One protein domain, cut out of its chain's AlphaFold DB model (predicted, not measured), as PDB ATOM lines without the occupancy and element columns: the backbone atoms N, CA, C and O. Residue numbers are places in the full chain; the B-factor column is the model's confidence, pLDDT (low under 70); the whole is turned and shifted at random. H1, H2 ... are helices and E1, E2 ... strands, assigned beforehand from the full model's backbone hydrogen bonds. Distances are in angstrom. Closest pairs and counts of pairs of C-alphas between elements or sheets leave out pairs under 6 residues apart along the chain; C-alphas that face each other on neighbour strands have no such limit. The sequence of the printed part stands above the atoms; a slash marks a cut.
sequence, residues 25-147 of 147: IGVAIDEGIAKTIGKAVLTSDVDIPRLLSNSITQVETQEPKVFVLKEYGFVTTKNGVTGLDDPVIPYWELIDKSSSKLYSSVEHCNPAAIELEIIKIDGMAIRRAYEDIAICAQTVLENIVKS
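Overview. This is residues 25 to 147 of the 147 residues of an uncharacterized protein of Teredinibacter turnerae (strain ATCC 39867 / T7901) (UniProt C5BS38). A long helix, H5, runs slantwise over one face of a small sheet, E1 E2 E3, with H2 side by side with it; H1 and H4 cluster near the first residues of H5. These are two layers, helices H2, H4 and H5 on one face of the sheet. The sheet is an antiparallel meander, each strand the neighbour of the one before. The 123 printed residues hold, in order, H1 H2 E1 E2 E3 H3 H4 H5, class mixed, helices and strands; the whole is compact, radius of gyration of the C-alphas 14.8 A, spanning 44 by 31 by 22 A.

Along the chain. H1 is residues 33 to 42, from C-alpha 33 at (153.391, 184.307, 89.495), and H2 is 48 to 57. E1 is 67 to 76, 25.2 A long, bending by 51 degrees at residue 73; E2 is 87 to 96, 29.3 A; E3 is 102 to 104. H3 is 105 to 108, H4 116 to 121, and H5 123 to 146, 34.4 A, ending at C-alpha 146 (125.740, 203.029, 106.962).

Arrangement. H5, the hub, touches H2 at a shallow tilt of 23 degrees, the same way, closest at the C-alphas of Leu 52 and Ala 134, 5.4 A. H1 touches H4, closest C-alphas Ile 37 and Lys 120, 5.6 A. H3 only grazes the sheet. Between the antiparallel neighbours E1 and E2, N 70 and O 93 are within hydrogen-bond range at 2.8 A, and between the antiparallel neighbours E2 and E3, N 94 and O 103 are within hydrogen-bond range at 2.8 A. Every O i to N i+4 pair is within hydrogen-bond range in H1, H2 and H5; H4 has 1 of 2, and H3 is too short for one.

Size, cuts and confidence. The C-alphas of Glu 63 and Gly 83 are farthest apart, 46.0 A. The printed part has no cut and no long link. Mean pLDDT of the printed part is 70.2, with residues 25 to 50, 52 to 66, 78 to 83 and 145 to 147 under 70.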
ATOM      1  N   ILE A  25     131.095 185.881  92.452       38.62
ATOM      2  CA  ILE A  25     132.562 185.785  92.503       38.62
ATOM      3  C   ILE A  25     133.079 185.409  91.109       38.62
ATOM      4  O   ILE A  25     133.094 184.238  90.741       38.62
ATOM      5  N   GLY A  26     133.507 186.403  90.325       34.09
ATOM      6  CA  GLY A  26     134.202 186.182  89.053       34.09
ATOM      7  C   GLY A  26     135.713 186.282  89.253       34.09
ATOM      8  O   GLY A  26     136.206 187.357  89.574       34.09
ATOM      9  N   VAL A  27     136.453 185.182  89.080       36.44
ATOM     10  CA  VAL A  27     137.921 185.163  89.229       36.44
ATOM     11  C   VAL A  27     138.579 185.012  87.859       36.44
ATOM     12  O   VAL A  27     138.394 183.993  87.201       36.44
ATOM     13  N   ALA A  28     139.380 185.991  87.440       39.62
ATOM     14  CA  ALA A  28     139.944 186.054  86.088       39.62
ATOM     15  C   ALA A  28     141.441 185.685  85.990       39.62
ATOM     16  O   ALA A  28     142.159 186.383  85.310       39.62
ATOM     17  N   ILE A  29     141.931 184.627  86.647       38.81
ATOM     18  CA  ILE A  29     143.367 184.322  86.923       38.81
ATOM     19  C   ILE A  29     144.342 184.467  85.713       38.81
ATOM     20  O   ILE A  29     144.186 183.765  84.723       38.81
ATOM     21  N   ASP A  30     145.406 185.279  85.849       38.34
ATOM     22  CA  ASP A  30     146.533 185.442  84.889       38.34
ATOM     23  C   ASP A  30     147.791 184.664  85.366       38.34
ATOM     24  O   ASP A  30     148.082 184.651  86.558       38.34
ATOM     25  N   GLU A  31     148.528 183.974  84.482       41.69
ATOM     26  CA  GLU A  31     149.025 182.590  84.692       41.69
ATOM     27  C   GLU A  31     150.489 182.363  85.167       41.69
ATOM     28  O   GLU A  31     150.914 181.214  85.316       41.69
ATOM     29  N   GLY A  32     151.290 183.389  85.473       41.19
ATOM     30  CA  GLY A  32     152.710 183.200  85.854       41.19
ATOM     31  C   GLY A  32     152.976 183.059  87.362       41.19
ATOM     32  O   GLY A  32     153.085 181.965  87.918       41.19
ATOM     33  N   ILE A  33     153.094 184.201  88.047       44.88
ATOM     34  CA  ILE A  33     153.391 184.307  89.495       44.88
ATOM     35  C   ILE A  33     152.193 183.862  90.344       44.88
ATOM     36  O   ILE A  33     152.351 183.241  91.396       44.88
ATOM     37  N   ALA A  34     150.988 184.090  89.824       47.38
ATOM     38  CA  ALA A  34     149.737 183.561  90.344       47.38
ATOM     39  C   ALA A  34     149.750 182.045  90.553       47.38
ATOM     40  O   ALA A  34     149.127 181.556  91.491       47.38
ATOM     41  N   LYS A  35     150.454 181.294  89.696       50.34
ATOM     42  CA  LYS A  35     150.520 179.831  89.768       50.34
ATOM     43  C   LYS A  35     151.429 179.362  90.901       50.34
ATOM     44  O   LYS A  35     151.130 178.357  91.538       50.34
ATOM     45  N   THR A  36     152.505 180.095  91.180       51.00
ATOM     46  CA  THR A  36     153.411 179.805  92.304       51.00
ATOM     47  C   THR A  36     152.751 180.144  93.639       51.00
ATOM     48  O   THR A  36     152.711 179.293  94.522       51.00
ATOM     49  N   ILE A  37     152.139 181.329  93.753       50.75
ATOM     50  CA  ILE A  37     151.380 181.723  94.953       50.75
ATOM     51  C   ILE A  37     150.148 180.820  95.118       50.75
ATOM     52  O   ILE A  37     149.879 180.329  96.207       50.75
ATOM     53  N   GLY A  38     149.445 180.504  94.029       52.12
ATOM     54  CA  GLY A  38     148.309 179.582  94.036       52.12
ATOM     55  C   GLY A  38     148.679 178.180  94.522       52.12
ATOM     56  O   GLY A  38     147.916 177.581  95.272       52.12
ATOM     57  N   LYS A  39     149.869 177.668  94.176       54.72
ATOM     58  CA  LYS A  39     150.379 176.407  94.738       54.72
ATOM     59  C   LYS A  39     150.646 176.508  96.239       54.72
ATOM     60  O   LYS A  39     150.236 175.600  96.951       54.72
ATOM     61  N   ALA A  40     151.263 177.596  96.707       54.31
ATOM     62  CA  ALA A  40     151.507 177.830  98.133       54.31
ATOM     63  C   ALA A  40     150.198 177.938  98.938       54.31
ATOM     64  O   ALA A  40     150.096 177.438 100.056       54.31
ATOM     65  N   VAL A  41     149.161 178.534  98.349       52.22
ATOM     66  CA  VAL A  41     147.812 178.627  98.924       52.22
ATOM     67  C   VAL A  41     147.126 177.256  98.982       52.22
ATOM     68  O   VAL A  41     146.566 176.901 100.017       52.22
ATOM     69  N   LEU A  42     147.241 176.449  97.920       54.66
ATOM     70  CA  LEU A  42     146.716 175.076  97.870       54.66
ATOM     71  C   LEU A  42     147.403 174.141  98.873       54.66
ATOM     72  O   LEU A  42     146.744 173.297  99.468       54.66
ATOM     73  N   THR A  43     148.712 174.291  99.091       51.62
ATOM     74  CA  THR A  43     149.445 173.509 100.104       51.62
ATOM     75  C   THR A  43     149.107 173.913 101.538       51.62
ATOM     76  O   THR A  43     149.466 173.194 102.462       51.62
ATOM     77  N   SER A  44     148.423 175.044 101.724       52.50
ATOM     78  CA  SER A  44     148.163 175.644 103.036       52.50
ATOM     79  C   SER A  44     146.692 175.587 103.456       52.50
ATOM     80  O   SER A  44     146.353 176.117 104.512       52.50
ATOM     81  N   ASP A  45     145.827 174.965 102.645       59.44
ATOM     82  CA  ASP A  45     144.372 174.870 102.862       59.44
ATOM     83  C   ASP A  45     143.696 176.241 103.092       59.44
ATOM     84  O   ASP A  45     142.757 176.392 103.873       59.44
ATOM     85  N   VAL A  46     144.211 177.291 102.438       60.84
ATOM     86  CA  VAL A  46     143.709 178.664 102.603       60.84
ATOM     87  C   VAL A  46     142.796 179.016 101.436       60.84
ATOM     88  O   VAL A  46     143.250 179.320 100.337       60.84
ATOM     89  N   ASP A  47     141.491 179.044 101.670       69.12
ATOM     90  CA  ASP A  47     140.530 179.513 100.673       69.12
ATOM     91  C   ASP A  47     140.340 181.035 100.796       69.12
ATOM     92  O   ASP A  47     139.470 181.535 101.508       69.12
ATOM     93  N   ILE A  48     141.217 181.791 100.133       67.12
ATOM     94  CA  ILE A  48     141.209 183.264 100.144       67.12
ATOM     95  C   ILE A  48     139.893 183.862  99.628       67.12
ATOM     96  O   ILE A  48     139.361 184.756 100.292       67.12
ATOM     97  N   PRO A  49     139.329 183.400  98.492       64.25
ATOM     98  CA  PRO A  49     137.993 183.812  98.075       64.25
ATOM     99  C   PRO A  49     136.955 183.616  99.177       64.25
ATOM    100  O   PRO A  49     136.148 184.513  99.410       64.25
ATOM    101  N   ARG A  50     136.994 182.489  99.896       67.38
ATOM    102  CA  ARG A  50     136.079 182.228 101.011       67.38
ATOM    103  C   ARG A  50     136.343 183.114 102.226       67.38
ATOM    104  O   ARG A  50     135.378 183.571 102.827       67.38
ATOM    105  N   LEU A  51     137.599 183.409 102.567       70.50
ATOM    106  CA  LEU A  51     137.943 184.358 103.636       70.50
ATOM    107  C   LEU A  51     137.368 185.747 103.348       70.50
ATOM    108  O   LEU A  51     136.655 186.301 104.181       70.50
ATOM    109  N   LEU A  52     137.604 186.270 102.142       67.75
ATOM    110  CA  LEU A  52     137.066 187.566 101.723       67.75
ATOM    111  C   LEU A  52     135.533 187.540 101.663       67.75
ATOM    112  O   LEU A  52     134.883 188.461 102.149       67.75
ATOM    113  N   SER A  53     134.946 186.466 101.130       65.94
ATOM    114  CA  SER A  53     133.487 186.314 101.059       65.94
ATOM    115  C   SER A  53     132.857 186.297 102.446       65.94
ATOM    116  O   SER A  53     131.878 187.001 102.675       65.94
ATOM    117  N   ASN A  54     133.430 185.557 103.399       68.06
ATOM    118  CA  ASN A  54     132.929 185.500 104.770       68.06
ATOM    119  C   ASN A  54     132.909 186.889 105.422       68.06
ATOM    120  O   ASN A  54     131.922 187.229 106.066       68.06
ATOM    121  N   SER A  55     133.947 187.707 105.216       65.94
ATOM    122  CA  SER A  55     133.991 189.081 105.734       65.94
ATOM    123  C   SER A  55     132.956 190.002 105.083       65.94
ATOM    124  O   SER A  55     132.386 190.851 105.759       65.94
ATOM    125  N   ILE A  56     132.660 189.811 103.794       65.06
ATOM    126  CA  ILE A  56     131.618 190.568 103.077       65.06
ATOM    127  C   ILE A  56     130.216 190.158 103.554       65.06
ATOM    128  O   ILE A  56     129.342 191.004 103.713       65.06
ATOM    129  N   THR A  57     129.998 188.864 103.813       60.78
ATOM    130  CA  THR A  57     128.678 188.317 104.189       60.78
ATOM    131  C   THR A  57     128.250 188.717 105.606       60.78
ATOM    132  O   THR A  57     127.073 188.640 105.936       60.78
ATOM    133  N   GLN A  58     129.191 189.148 106.454       58.19
ATOM    134  CA  GLN A  58     128.905 189.609 107.819       58.19
ATOM    135  C   GLN A  58     128.366 191.045 107.890       58.19
ATOM    136  O   GLN A  58     128.012 191.507 108.972       58.19
ATOM    137  N   VAL A  59     128.293 191.758 106.765       59.25
ATOM    138  CA  VAL A  59     127.807 193.139 106.731       59.25
ATOM    139  C   VAL A  59     126.294 193.141 106.528       59.25
ATOM    140  O   VAL A  59     125.793 192.848 105.445       59.25
ATOM    141  N   GLU A  60     125.557 193.477 107.584       55.47
ATOM    142  CA  GLU A  60     124.099 193.589 107.543       55.47
ATOM    143  C   GLU A  60     123.683 194.912 106.876       55.47
ATOM    144  O   GLU A  60     124.063 195.998 107.318       55.47
ATOM    145  N   THR A  61     122.923 194.823 105.780       51.66
ATOM    146  CA  THR A  61     122.539 195.969 104.942       51.66
ATOM    147  C   THR A  61     121.029 196.185 104.941       51.66
ATOM    148  O   THR A  61     120.283 195.233 104.727       51.66
ATOM    149  N   GLN A  62     120.564 197.431 105.098       48.91
ATOM    150  CA  GLN A  62     119.128 197.760 104.996       48.91
ATOM    151  C   GLN A  62     118.593 197.657 103.555       48.91
ATOM    152  O   GLN A  62     117.429 197.319 103.355       48.91
ATOM    153  N   GLU A  63     119.447 197.890 102.554       54.00
ATOM    154  CA  GLU A  63     119.150 197.698 101.130       54.00
ATOM    155  C   GLU A  63     120.099 196.655 100.526       54.00
ATOM    156  O   GLU A  63     121.273 196.630 100.907       54.00
ATOM    157  N   PRO A  64     119.651 195.813  99.572       57.22
ATOM    158  CA  PRO A  64     120.499 194.792  98.968       57.22
ATOM    159  C   PRO A  64     121.581 195.432  98.082       57.22
ATOM    160  O   PRO A  64     121.398 195.609  96.877       57.22
ATOM    161  N   LYS A  65     122.736 195.763  98.673       65.19
ATOM    162  CA  LYS A  65     123.944 196.152  97.934       65.19
ATOM    163  C   LYS A  65     124.709 194.895  97.524       65.19
ATOM    164  O   LYS A  65     125.008 194.029  98.345       65.19
ATOM    165  N   VAL A  66     125.020 194.787  96.234       69.44
ATOM    166  CA  VAL A  66     125.757 193.651  95.670       69.44
ATOM    167  C   VAL A  66     127.206 194.052  95.447       69.44
ATOM    168  O   VAL A  66     127.505 194.828  94.538       69.44
ATOM    169  N   PHE A  67     128.106 193.475  96.237       72.88
ATOM    170  CA  PHE A  67     129.545 193.631  96.060       72.88
ATOM    171  C   PHE A  67     130.130 192.423  95.328       72.88
ATOM    172  O   PHE A  67     129.822 191.271  95.632       72.88
ATOM    173  N   VAL A  68     130.986 192.699  94.349       72.38
ATOM    174  CA  VAL A  68     131.670 191.696  93.532       72.38
ATOM    175  C   VAL A  68     133.166 191.836  93.726       72.38
ATOM    176  O   VAL A  68     133.728 192.894  93.442       72.38
ATOM    177  N   LEU A  69     133.815 190.757  94.166       75.88
ATOM    178  CA  LEU A  69     135.270 190.662  94.165       75.88
ATOM    179  C   LEU A  69     135.754 190.577  92.724       75.88
ATOM    180  O   LEU A  69     135.512 189.591  92.033       75.88
ATOM    181  N   LYS A  70     136.404 191.648  92.279       77.12
ATOM    182  CA  LYS A  70     136.904 191.805  90.916       77.12
ATOM    183  C   LYS A  70     138.343 191.318  90.801       77.12
ATOM    184  O   LYS A  70     138.689 190.641  89.841       77.12
ATOM    185  N   GLU A  71     139.179 191.657  91.777       76.06
ATOM    186  CA  GLU A  71     140.595 191.301  91.769       76.06
ATOM    187  C   GLU A  71     141.081 191.058  93.201       76.06
ATOM    188  O   GLU A  71     140.609 191.693  94.142       76.06
ATOM    189  N   TYR A  72     142.009 190.121  93.378       80.44
ATOM    190  CA  TYR A  72     142.720 189.925  94.638       80.44
ATOM    191  C   TYR A  72     144.117 189.377  94.360       80.44
ATOM    192  O   TYR A  72     144.315 188.586  93.423       80.44
ATOM    193  N   GLY A  73     145.087 189.787  95.169       81.38
ATOM    194  CA  GLY A  73     146.476 189.460  94.909       81.38
ATOM    195  C   GLY A  73     147.475 190.077  95.870       81.38
ATOM    196  O   GLY A  73     147.166 190.401  97.014       81.38
ATOM    197  N   PHE A  74     148.691 190.239  95.368       81.25
ATOM    198  CA  PHE A  74     149.726 191.041  96.001       81.25
ATOM    199  C   PHE A  74     150.210 192.102  95.016       81.25
ATOM    200  O   PHE A  74     150.364 191.821  93.824       81.25
ATOM    201  N   VAL A  75     150.442 193.312  95.515       79.88
ATOM    202  CA  VAL A  75     151.018 194.418  94.747       79.88
ATOM    203  C   VAL A  75     152.328 194.848  95.393       79.88
ATOM    204  O   VAL A  75     152.441 194.925  96.615       79.88
ATOM    205  N   THR A  76     153.346 195.099  94.574       77.75
ATOM    206  CA  THR A  76     154.646 195.586  95.049       77.75
ATOM    207  C   THR A  76     154.520 197.027  95.531       77.75
ATOM    208  O   THR A  76     154.009 197.867  94.786       77.75
ATOM    209  N   THR A  77     155.034 197.342  96.718       72.31
ATOM    210  CA  THR A  77     155.058 198.715  97.241       72.31
ATOM    211  C   THR A  77     156.492 199.200  97.373       72.31
ATOM    212  O   THR A  77     157.273 198.640  98.118       72.31
ATOM    213  N   LYS A  78     156.882 200.258  96.656       58.28
ATOM    214  CA  LYS A  78     158.252 200.799  96.763       58.28
ATOM    215  C   LYS A  78     158.448 201.756  97.943       58.28
ATOM    216  O   LYS A  78     159.551 202.260  98.136       58.28
ATOM    217  N   ASN A  79     157.398 202.047  98.708       50.78
ATOM    218  CA  ASN A  79     157.429 203.148  99.662       50.78
ATOM    219  C   ASN A  79     157.782 202.676 101.074       50.78
ATOM    220  O   ASN A  79     156.923 202.217 101.819       50.78
ATOM    221  N   GLY A  80     159.043 202.889 101.453       50.75
ATOM    222  CA  GLY A  80     159.404 203.200 102.838       50.75
ATOM    223  C   GLY A  80     159.572 202.030 103.802       50.75
ATOM    224  O   GLY A  80     159.655 202.271 105.002       50.75
ATOM    225  N   VAL A  81     159.649 200.790 103.317       59.00
ATOM    226  CA  VAL A  81     159.904 199.642 104.196       59.00
ATOM    227  C   VAL A  81     161.397 199.358 104.217       59.00
ATOM    228  O   VAL A  81     161.947 198.697 103.340       59.00
ATOM    229  N   THR A  82     162.078 199.935 105.200       60.59
ATOM    230  CA  THR A  82     163.502 199.709 105.439       60.59
ATOM    231  C   THR A  82     163.729 198.249 105.836       60.59
ATOM    232  O   THR A  82     163.158 197.791 106.822       60.59
ATOM    233  N   GLY A  83     164.581 197.533 105.095       68.50
ATOM    234  CA  GLY A  83     164.957 196.147 105.402       68.50
ATOM    235  C   GLY A  83     164.190 195.059 104.645       68.50
ATOM    236  O   GLY A  83     164.328 193.900 105.012       68.50
ATOM    237  N   LEU A  84     163.411 195.412 103.615       71.88
ATOM    238  CA  LEU A  84     162.822 194.454 102.671       71.88
ATOM    239  C   LEU A  84     163.324 194.745 101.253       71.88
ATOM    240  O   LEU A  84     163.212 195.884 100.798       71.88
ATOM    241  N   ASP A  85     163.825 193.723 100.556       74.56
ATOM    242  CA  ASP A  85     164.319 193.865  99.179       74.56
ATOM    243  C   ASP A  85     163.158 193.992  98.176       74.56
ATOM    244  O   ASP A  85     163.123 194.921  97.367       74.56
ATOM    245  N   ASP A  86     162.154 193.114  98.296       77.44
ATOM    246  CA  ASP A  86     160.942 193.095  97.461       77.44
ATOM    247  C   ASP A  86     159.655 193.118  98.314       77.44
ATOM    248  O   ASP A  86     158.965 192.102  98.455       77.44
ATOM    249  N   PRO A  87     159.297 194.269  98.905       81.62
ATOM    250  CA  PRO A  87     158.063 194.430  99.673       81.62
ATOM    251  C   PRO A  87     156.800 194.323  98.805       81.62
ATOM    252  O   PRO A  87     156.598 195.049  97.822       81.62
ATOM    253  N   VAL A  88     155.884 193.459  99.234       82.75
ATOM    254  CA  VAL A  88     154.538 193.305  98.687       82.75
ATOM    255  C   VAL A  88     153.482 193.512  99.760       82.75
ATOM    256  O   VAL A  88     153.676 193.160 100.919       82.75
ATOM    257  N   ILE A  89     152.339 194.056  99.362       85.19
ATOM    258  CA  ILE A  89     151.154 194.154 100.210       85.19
ATOM    259  C   ILE A  89     150.008 193.350  99.599       85.19
ATOM    260  O   ILE A  89     149.869 193.314  98.369       85.19
ATOM    261  N   PRO A  90     149.188 192.686 100.425       84.31
ATOM    262  CA  PRO A  90     147.984 192.023  99.954       84.31
ATOM    263  C   PRO A  90     146.975 193.071  99.459       84.31
ATOM    264  O   PRO A  90     146.838 194.144 100.054       84.31
ATOM    265  N   TYR A  91     146.264 192.773  98.368       83.00
ATOM    266  CA  TYR A  91     145.202 193.650  97.878       83.00
ATOM    267  C   TYR A  91     143.935 192.924  97.445       83.00
ATOM    268  O   TYR A  91     143.974 191.770  97.013       83.00
ATOM    269  N   TRP A  92     142.819 193.648  97.522       83.12
ATOM    270  CA  TRP A  92     141.542 193.299  96.910       83.12
ATOM    271  C   TRP A  92     140.940 194.516  96.194       83.12
ATOM    272  O   TRP A  92     141.159 195.660  96.596       83.12
ATOM    273  N   GLU A  93     140.163 194.259  95.142       82.00
ATOM    274  CA  GLU A  93     139.271 195.215  94.486       82.00
ATOM    275  C   GLU A  93     137.837 194.676  94.525       82.00
ATOM    276  O   GLU A  93     137.549 193.599  93.994       82.00
ATOM    277  N   LEU A  94     136.930 195.442  95.126       81.50
ATOM    278  CA  LEU A  94     135.493 195.187  95.145       81.50
ATOM    279  C   LEU A  94     134.787 196.188  94.231       81.50
ATOM    280  O   LEU A  94     135.129 197.367  94.200       81.50
ATOM    281  N   ILE A  95     133.775 195.727  93.503       80.62
ATOM    282  CA  ILE A  95     132.858 196.586  92.752       80.62
ATOM    283  C   ILE A  95     131.487 196.492  93.401       80.62
ATOM    284  O   ILE A  95     130.930 195.401  93.509       80.62
ATOM    285  N   ASP A  96     130.918 197.634  93.764       80.62
ATOM    286  CA  ASP A  96     129.493 197.737  94.051       80.62
ATOM    287  C   ASP A  96     128.716 197.756  92.730       80.62
ATOM    288  O   ASP A  96     128.850 198.677  91.926       80.62
ATOM    289  N   LYS A  97     127.904 196.728  92.477       74.94
ATOM    290  CA  LYS A  97     127.101 196.615  91.251       74.94
ATOM    291  C   LYS A  97     125.991 197.655  91.166       74.94
ATOM    292  O   LYS A  97     125.570 197.966  90.057       74.94
ATOM    293  N   SER A  98     125.522 198.180  92.296       73.25
ATOM    294  CA  SER A  98     124.450 199.176  92.315       73.25
ATOM    295  C   SER A  98     124.950 200.550  91.863       73.25
ATOM    296  O   SER A  98     124.305 201.209  91.052       73.25
ATOM    297  N   SER A  99     126.141 200.946  92.315       78.25
ATOM    298  CA  SER A  99     126.742 202.250  92.018       78.25
ATOM    299  C   SER A  99     127.844 202.206  90.952       78.25
ATOM    300  O   SER A  99     128.332 203.249  90.526       78.25
ATOM    301  N   SER A 100     128.266 201.009  90.524       78.81
ATOM    302  CA  SER A 100     129.473 200.779  89.711       78.81
ATOM    303  C   SER A 100     130.754 201.366  90.323       78.81
ATOM    304  O   SER A 100     131.748 201.564  89.621       78.81
ATOM    305  N   LYS A 101     130.749 201.643  91.632       83.56
ATOM    306  CA  LYS A 101     131.897 202.201  92.341       83.56
ATOM    307  C   LYS A 101     132.890 201.100  92.688       83.56
ATOM    308  O   LYS A 101     132.509 200.015  93.130       83.56
ATOM    309  N   LEU A 102     134.167 201.395  92.469       83.31
ATOM    310  CA  LEU A 102     135.274 200.508  92.796       83.31
ATOM    311  C   LEU A 102     135.846 200.883  94.162       83.31
ATOM    312  O   LEU A 102     136.013 202.061  94.475       83.31
ATOM    313  N   TYR A 103     136.142 199.864  94.953       83.88
ATOM    314  CA  TYR A 103     136.757 199.970  96.264       83.88
ATOM    315  C   TYR A 103     138.006 199.111  96.259       83.88
ATOM    316  O   TYR A 103     137.949 197.941  95.881       83.88
ATOM    317  N   SER A 104     139.128 199.683  96.674       84.50
ATOM    318  CA  SER A 104     140.387 198.956  96.774       84.50
ATOM    319  C   SER A 104     140.900 198.958  98.205       84.50
ATOM    320  O   SER A 104     140.802 199.959  98.922       84.50
ATOM    321  N   SER A 105     141.497 197.842  98.616       84.06
ATOM    322  CA  SER A 105     142.164 197.765  99.915       84.06
ATOM    323  C   SER A 105     143.367 198.699 100.003       84.06
ATOM    324  O   SER A 105     143.710 199.138 101.084       84.06
ATOM    325  N   VAL A 106     144.025 199.015  98.887       80.50
ATOM    326  CA  VAL A 106     145.220 199.875  98.888       80.50
ATOM    327  C   VAL A 106     144.861 201.323  99.236       80.50
ATOM    328  O   VAL A 106     145.669 202.029  99.828       80.50
ATOM    329  N   GLU A 107     143.651 201.766  98.894       80.69
ATOM    330  CA  GLU A 107     143.164 203.113  99.223       80.69
ATOM    331  C   GLU A 107     142.555 203.204 100.625       80.69
ATOM    332  O   GLU A 107     142.594 204.267 101.240       80.69
ATOM    333  N   HIS A 108     141.967 202.111 101.121       81.56
ATOM    334  CA  HIS A 108     141.156 202.128 102.343       81.56
ATOM    335  C   HIS A 108     141.791 201.384 103.521       81.56
ATOM    336  O   HIS A 108     141.349 201.538 104.658       81.56
ATOM    337  N   CYS A 109     142.815 200.577 103.263       83.56
ATOM    338  CA  CYS A 109     143.528 199.790 104.255       83.56
ATOM    339  C   CYS A 109     145.002 200.193 104.265       83.56
ATOM    340  O   CYS A 109     145.564 200.589 103.247       83.56
ATOM    341  N   ASN A 110     145.651 200.018 105.416       82.50
ATOM    342  CA  ASN A 110     147.094 200.189 105.561       82.50
ATOM    343  C   ASN A 110     147.760 198.839 105.892       82.50
ATOM    344  O   ASN A 110     148.190 198.638 107.029       82.50
ATOM    345  N   PRO A 111     147.754 197.866 104.956       81.44
ATOM    346  CA  PRO A 111     148.291 196.538 105.217       81.44
ATOM    347  C   PRO A 111     149.810 196.571 105.402       81.44
ATOM    348  O   PRO A 111     150.518 197.328 104.735       81.44
ATOM    349  N   ALA A 112     150.315 195.705 106.280       82.81
ATOM    350  CA  ALA A 112     151.748 195.536 106.463       82.81
ATOM    351  C   ALA A 112     152.396 194.978 105.188       82.81
ATOM    352  O   ALA A 112     151.865 194.068 104.545       82.81
ATOM    353  N   ALA A 113     153.557 195.524 104.831       84.06
ATOM    354  CA  ALA A 113     154.365 194.989 103.748       84.06
ATOM    355  C   ALA A 113     155.098 193.725 104.196       84.06
ATOM    356  O   ALA A 113     155.614 193.647 105.310       84.06
ATOM    357  N   ILE A 114     155.150 192.750 103.298       84.44
ATOM    358  CA  ILE A 114     155.751 191.439 103.511       84.44
ATOM    359  C   ILE A 114     156.744 191.201 102.382       84.44
ATOM    360  O   ILE A 114     156.531 191.645 101.257       84.44
ATOM    361  N   GLU A 115     157.836 190.505 102.664       84.19
ATOM    362  CA  GLU A 115     158.787 190.128 101.628       84.19
ATOM    363  C   GLU A 115     158.169 189.155 100.622       84.19
ATOM    364  O   GLU A 115     157.536 188.159 100.989       84.19
ATOM    365  N   LEU A 116     158.388 189.414  99.334       79.56
ATOM    366  CA  LEU A 116     157.898 188.555  98.263       79.56
ATOM    367  C   LEU A 116     158.409 187.111  98.395       79.56
ATOM    368  O   LEU A 116     157.685 186.180  98.040       79.56
ATOM    369  N   GLU A 117     159.634 186.904  98.887       77.69
ATOM    370  CA  GLU A 117     160.175 185.559  99.107       77.69
ATOM    371  C   GLU A 117     159.364 184.771 100.137       77.69
ATOM    372  O   GLU A 117     159.024 183.618  99.876       77.69
ATOM    373  N   ILE A 118     158.958 185.412 101.236       80.62
ATOM    374  CA  ILE A 118     158.124 184.800 102.280       80.62
ATOM    375  C   ILE A 118     156.766 184.396 101.698       80.62
ATOM    376  O   ILE A 118     156.332 183.259 101.858       80.62
ATOM    377  N   ILE A 119     156.124 185.288 100.939       80.19
ATOM    378  CA  ILE A 119     154.815 185.029 100.315       80.19
ATOM    379  C   ILE A 119     154.861 183.889  99.283       80.19
ATOM    380  O   ILE A 119     153.841 183.259  99.014       80.19
ATOM    381  N   LYS A 120     156.025 183.582  98.700       75.19
ATOM    382  CA  LYS A 120     156.169 182.459  97.758       75.19
ATOM    383  C   LYS A 120     156.229 181.092  98.443       75.19
ATOM    384  O   LYS A 120     155.927 180.099  97.781       75.19
ATOM    385  N   ILE A 121     156.644 181.032  99.709       80.62
ATOM    386  CA  ILE A 121     156.960 179.771 100.404       80.62
ATOM    387  C   ILE A 121     156.091 179.510 101.639       80.62
ATOM    388  O   ILE A 121     155.870 178.352 101.979       80.62
ATOM    389  N   ASP A 122     155.581 180.556 102.293       79.88
ATOM    390  CA  ASP A 122     154.829 180.462 103.541       79.88
ATOM    391  C   ASP A 122     153.361 180.851 103.332       79.88
ATOM    392  O   ASP A 122     152.985 182.026 103.304       79.88
ATOM    393  N   GLY A 123     152.489 179.850 103.219       75.44
ATOM    394  CA  GLY A 123     151.061 180.119 103.103       75.44
ATOM    395  C   GLY A 123     150.379 180.547 104.405       75.44
ATOM    396  O   GLY A 123     149.285 181.106 104.328       75.44
ATOM    397  N   MET A 124     151.004 180.394 105.581       80.69
ATOM    398  CA  MET A 124     150.507 181.050 106.800       80.69
ATOM    399  C   MET A 124     150.741 182.558 106.741       80.69
ATOM    400  O   MET A 124     149.871 183.319 107.167       80.69
ATOM    401  N   ALA A 125     151.870 183.001 106.181       81.38
ATOM    402  CA  ALA A 125     152.115 184.420 105.935       81.38
ATOM    403  C   ALA A 125     151.082 184.997 104.956       81.38
ATOM    404  O   ALA A 125     150.517 186.057 105.222       81.38
ATOM    405  N   ILE A 126     150.750 184.260 103.887       81.31
ATOM    406  CA  ILE A 126     149.652 184.631 102.979       81.31
ATOM    407  C   ILE A 126     148.331 184.727 103.745       81.31
ATOM    408  O   ILE A 126     147.628 185.727 103.629       81.31
ATOM    409  N   ARG A 127     147.985 183.706 104.535       81.44
ATOM    410  CA  ARG A 127     146.728 183.675 105.285       81.44
ATOM    411  C   ARG A 127     146.581 184.880 106.205       81.44
ATOM    412  O   ARG A 127     145.571 185.564 106.111       81.44
ATOM    413  N   ARG A 128     147.588 185.163 107.036       84.19
ATOM    414  CA  ARG A 128     147.577 186.309 107.959       84.19
ATOM    415  C   ARG A 128     147.423 187.628 107.210       84.19
ATOM    416  O   ARG A 128     146.573 188.434 107.562       84.19
ATOM    417  N   ALA A 129     148.176 187.797 106.122       85.06
ATOM    418  CA  ALA A 129     148.083 188.982 105.278       85.06
ATOM    419  C   ALA A 129     146.653 189.199 104.751       85.06
ATOM    420  O   ALA A 129     146.171 190.329 104.714       85.06
ATOM    421  N   TYR A 130     145.974 188.115 104.359       83.00
ATOM    422  CA  TYR A 130     144.595 188.157 103.881       83.00
ATOM    423  C   TYR A 130     143.553 188.308 104.991       83.00
ATOM    424  O   TYR A 130     142.548 188.973 104.763       83.00
ATOM    425  N   GLU A 131     143.778 187.741 106.175       85.12
ATOM    426  CA  GLU A 131     142.923 187.950 107.350       85.12
ATOM    427  C   GLU A 131     142.898 189.439 107.741       85.12
ATOM    428  O   GLU A 131     141.818 190.004 107.925       85.12
ATOM    429  N   ASP A 132     144.054 190.110 107.734       85.00
ATOM    430  CA  ASP A 132     144.163 191.539 108.052       85.00
ATOM    431  C   ASP A 132     143.365 192.423 107.073       85.00
ATOM    432  O   ASP A 132     142.572 193.280 107.480       85.00
ATOM    433  N   ILE A 133     143.517 192.206 105.759       84.88
ATOM    434  CA  ILE A 133     142.764 192.985 104.756       84.88
ATOM    435  C   ILE A 133     141.287 192.596 104.676       84.88
ATOM    436  O   ILE A 133     140.488 193.406 104.202       84.88
ATOM    437  N   ALA A 134     140.909 191.396 105.124       82.00
ATOM    438  CA  ALA A 134     139.519 190.954 105.172       82.00
ATOM    439  C   ALA A 134     138.745 191.667 106.295       82.00
ATOM    440  O   ALA A 134     137.632 192.140 106.066       82.00
ATOM    441  N   ILE A 135     139.368 191.857 107.466       85.00
ATOM    442  CA  ILE A 135     138.816 192.693 108.551       85.00
ATOM    443  C   ILE A 135     138.633 194.141 108.076       85.00
ATOM    444  O   ILE A 135     137.594 194.769 108.308       85.00
ATOM    445  N   CYS A 136     139.624 194.675 107.359       85.94
ATOM    446  CA  CYS A 136     139.499 196.003 106.769       85.94
ATOM    447  C   CYS A 136     138.347 196.075 105.749       85.94
ATOM    448  O   CYS A 136     137.564 197.022 105.785       85.94
ATOM    449  N   ALA A 137     138.195 195.067 104.881       81.88
ATOM    450  CA  ALA A 137     137.100 195.006 103.908       81.88
ATOM    451  C   ALA A 137     135.729 195.103 104.578       81.88
ATOM    452  O   ALA A 137     134.892 195.888 104.137       81.88
ATOM    453  N   GLN A 138     135.524 194.369 105.673       79.75
ATOM    454  CA  GLN A 138     134.294 194.448 106.457       79.75
ATOM    455  C   GLN A 138     134.039 195.875 106.958       79.75
ATOM    456  O   GLN A 138     132.952 196.409 106.764       79.75
ATOM    457  N   THR A 139     135.059 196.530 107.514       82.94
ATOM    458  CA  THR A 139     134.946 197.907 108.023       82.94
ATOM    459  C   THR A 139     134.593 198.902 106.911       82.94
ATOM    460  O   THR A 139     133.738 199.771 107.084       82.94
ATOM    461  N   VAL A 140     135.228 198.773 105.744       83.62
ATOM    462  CA  VAL A 140     134.946 199.613 104.569       83.62
ATOM    463  C   VAL A 140     133.500 199.434 104.116       83.62
ATOM    464  O   VAL A 140     132.794 200.418 103.904       83.62
ATOM    465  N   LEU A 141     133.042 198.189 104.012       77.31
ATOM    466  CA  LEU A 141     131.683 197.862 103.595       77.31
ATOM    467  C   LEU A 141     130.636 198.327 104.607       77.31
ATOM    468  O   LEU A 141     129.639 198.918 104.201       77.31
ATOM    469  N   GLU A 142     130.878 198.164 105.908       78.06
ATOM    470  CA  GLU A 142     130.000 198.708 106.948       78.06
ATOM    471  C   GLU A 142     129.844 200.228 106.832       78.06
ATOM    472  O   GLU A 142     128.730 200.739 106.938       78.06
ATOM    473  N   ASN A 143     130.933 200.953 106.567       79.19
ATOM    474  CA  ASN A 143     130.886 202.403 106.373       79.19
ATOM    475  C   ASN A 143     130.097 202.798 105.115       79.19
ATOM    476  O   ASN A 143     129.391 203.799 105.125       79.19
ATOM    477  N   ILE A 144     130.180 202.009 104.040       73.88
ATOM    478  CA  ILE A 144     129.430 202.243 102.791       73.88
ATOM    479  C   ILE A 144     127.942 201.927 102.955       73.88
ATOM    480  O   ILE A 144     127.098 202.504 102.273       73.88
ATOM    481  N   VAL A 145     127.610 200.961 103.802       68.69
ATOM    482  CA  VAL A 145     126.229 200.542 104.051       68.69
ATOM    483  C   VAL A 145     125.528 201.495 105.018       68.69
ATOM    484  O   VAL A 145     124.334 201.726 104.861       68.69
ATOM    485  N   LYS A 146     126.257 202.049 105.994       67.44
ATOM    486  CA  LYS A 146     125.740 203.029 106.962       67.44
ATOM    487  C   LYS A 146     125.682 204.465 106.415       67.44
ATOM    488  O   LYS A 146     125.016 205.295 107.029       67.44
ATOM    489  N   SER A 147     126.398 204.759 105.324       60.06
ATOM    490  CA  SER A 147     126.404 206.063 104.639       60.06
ATOM    491  C   SER A 147     125.338 206.161 103.559       60.06
ATOM    492  O   SER A 147     124.946 207.325 103.323       60.06
TER     493      SER A 147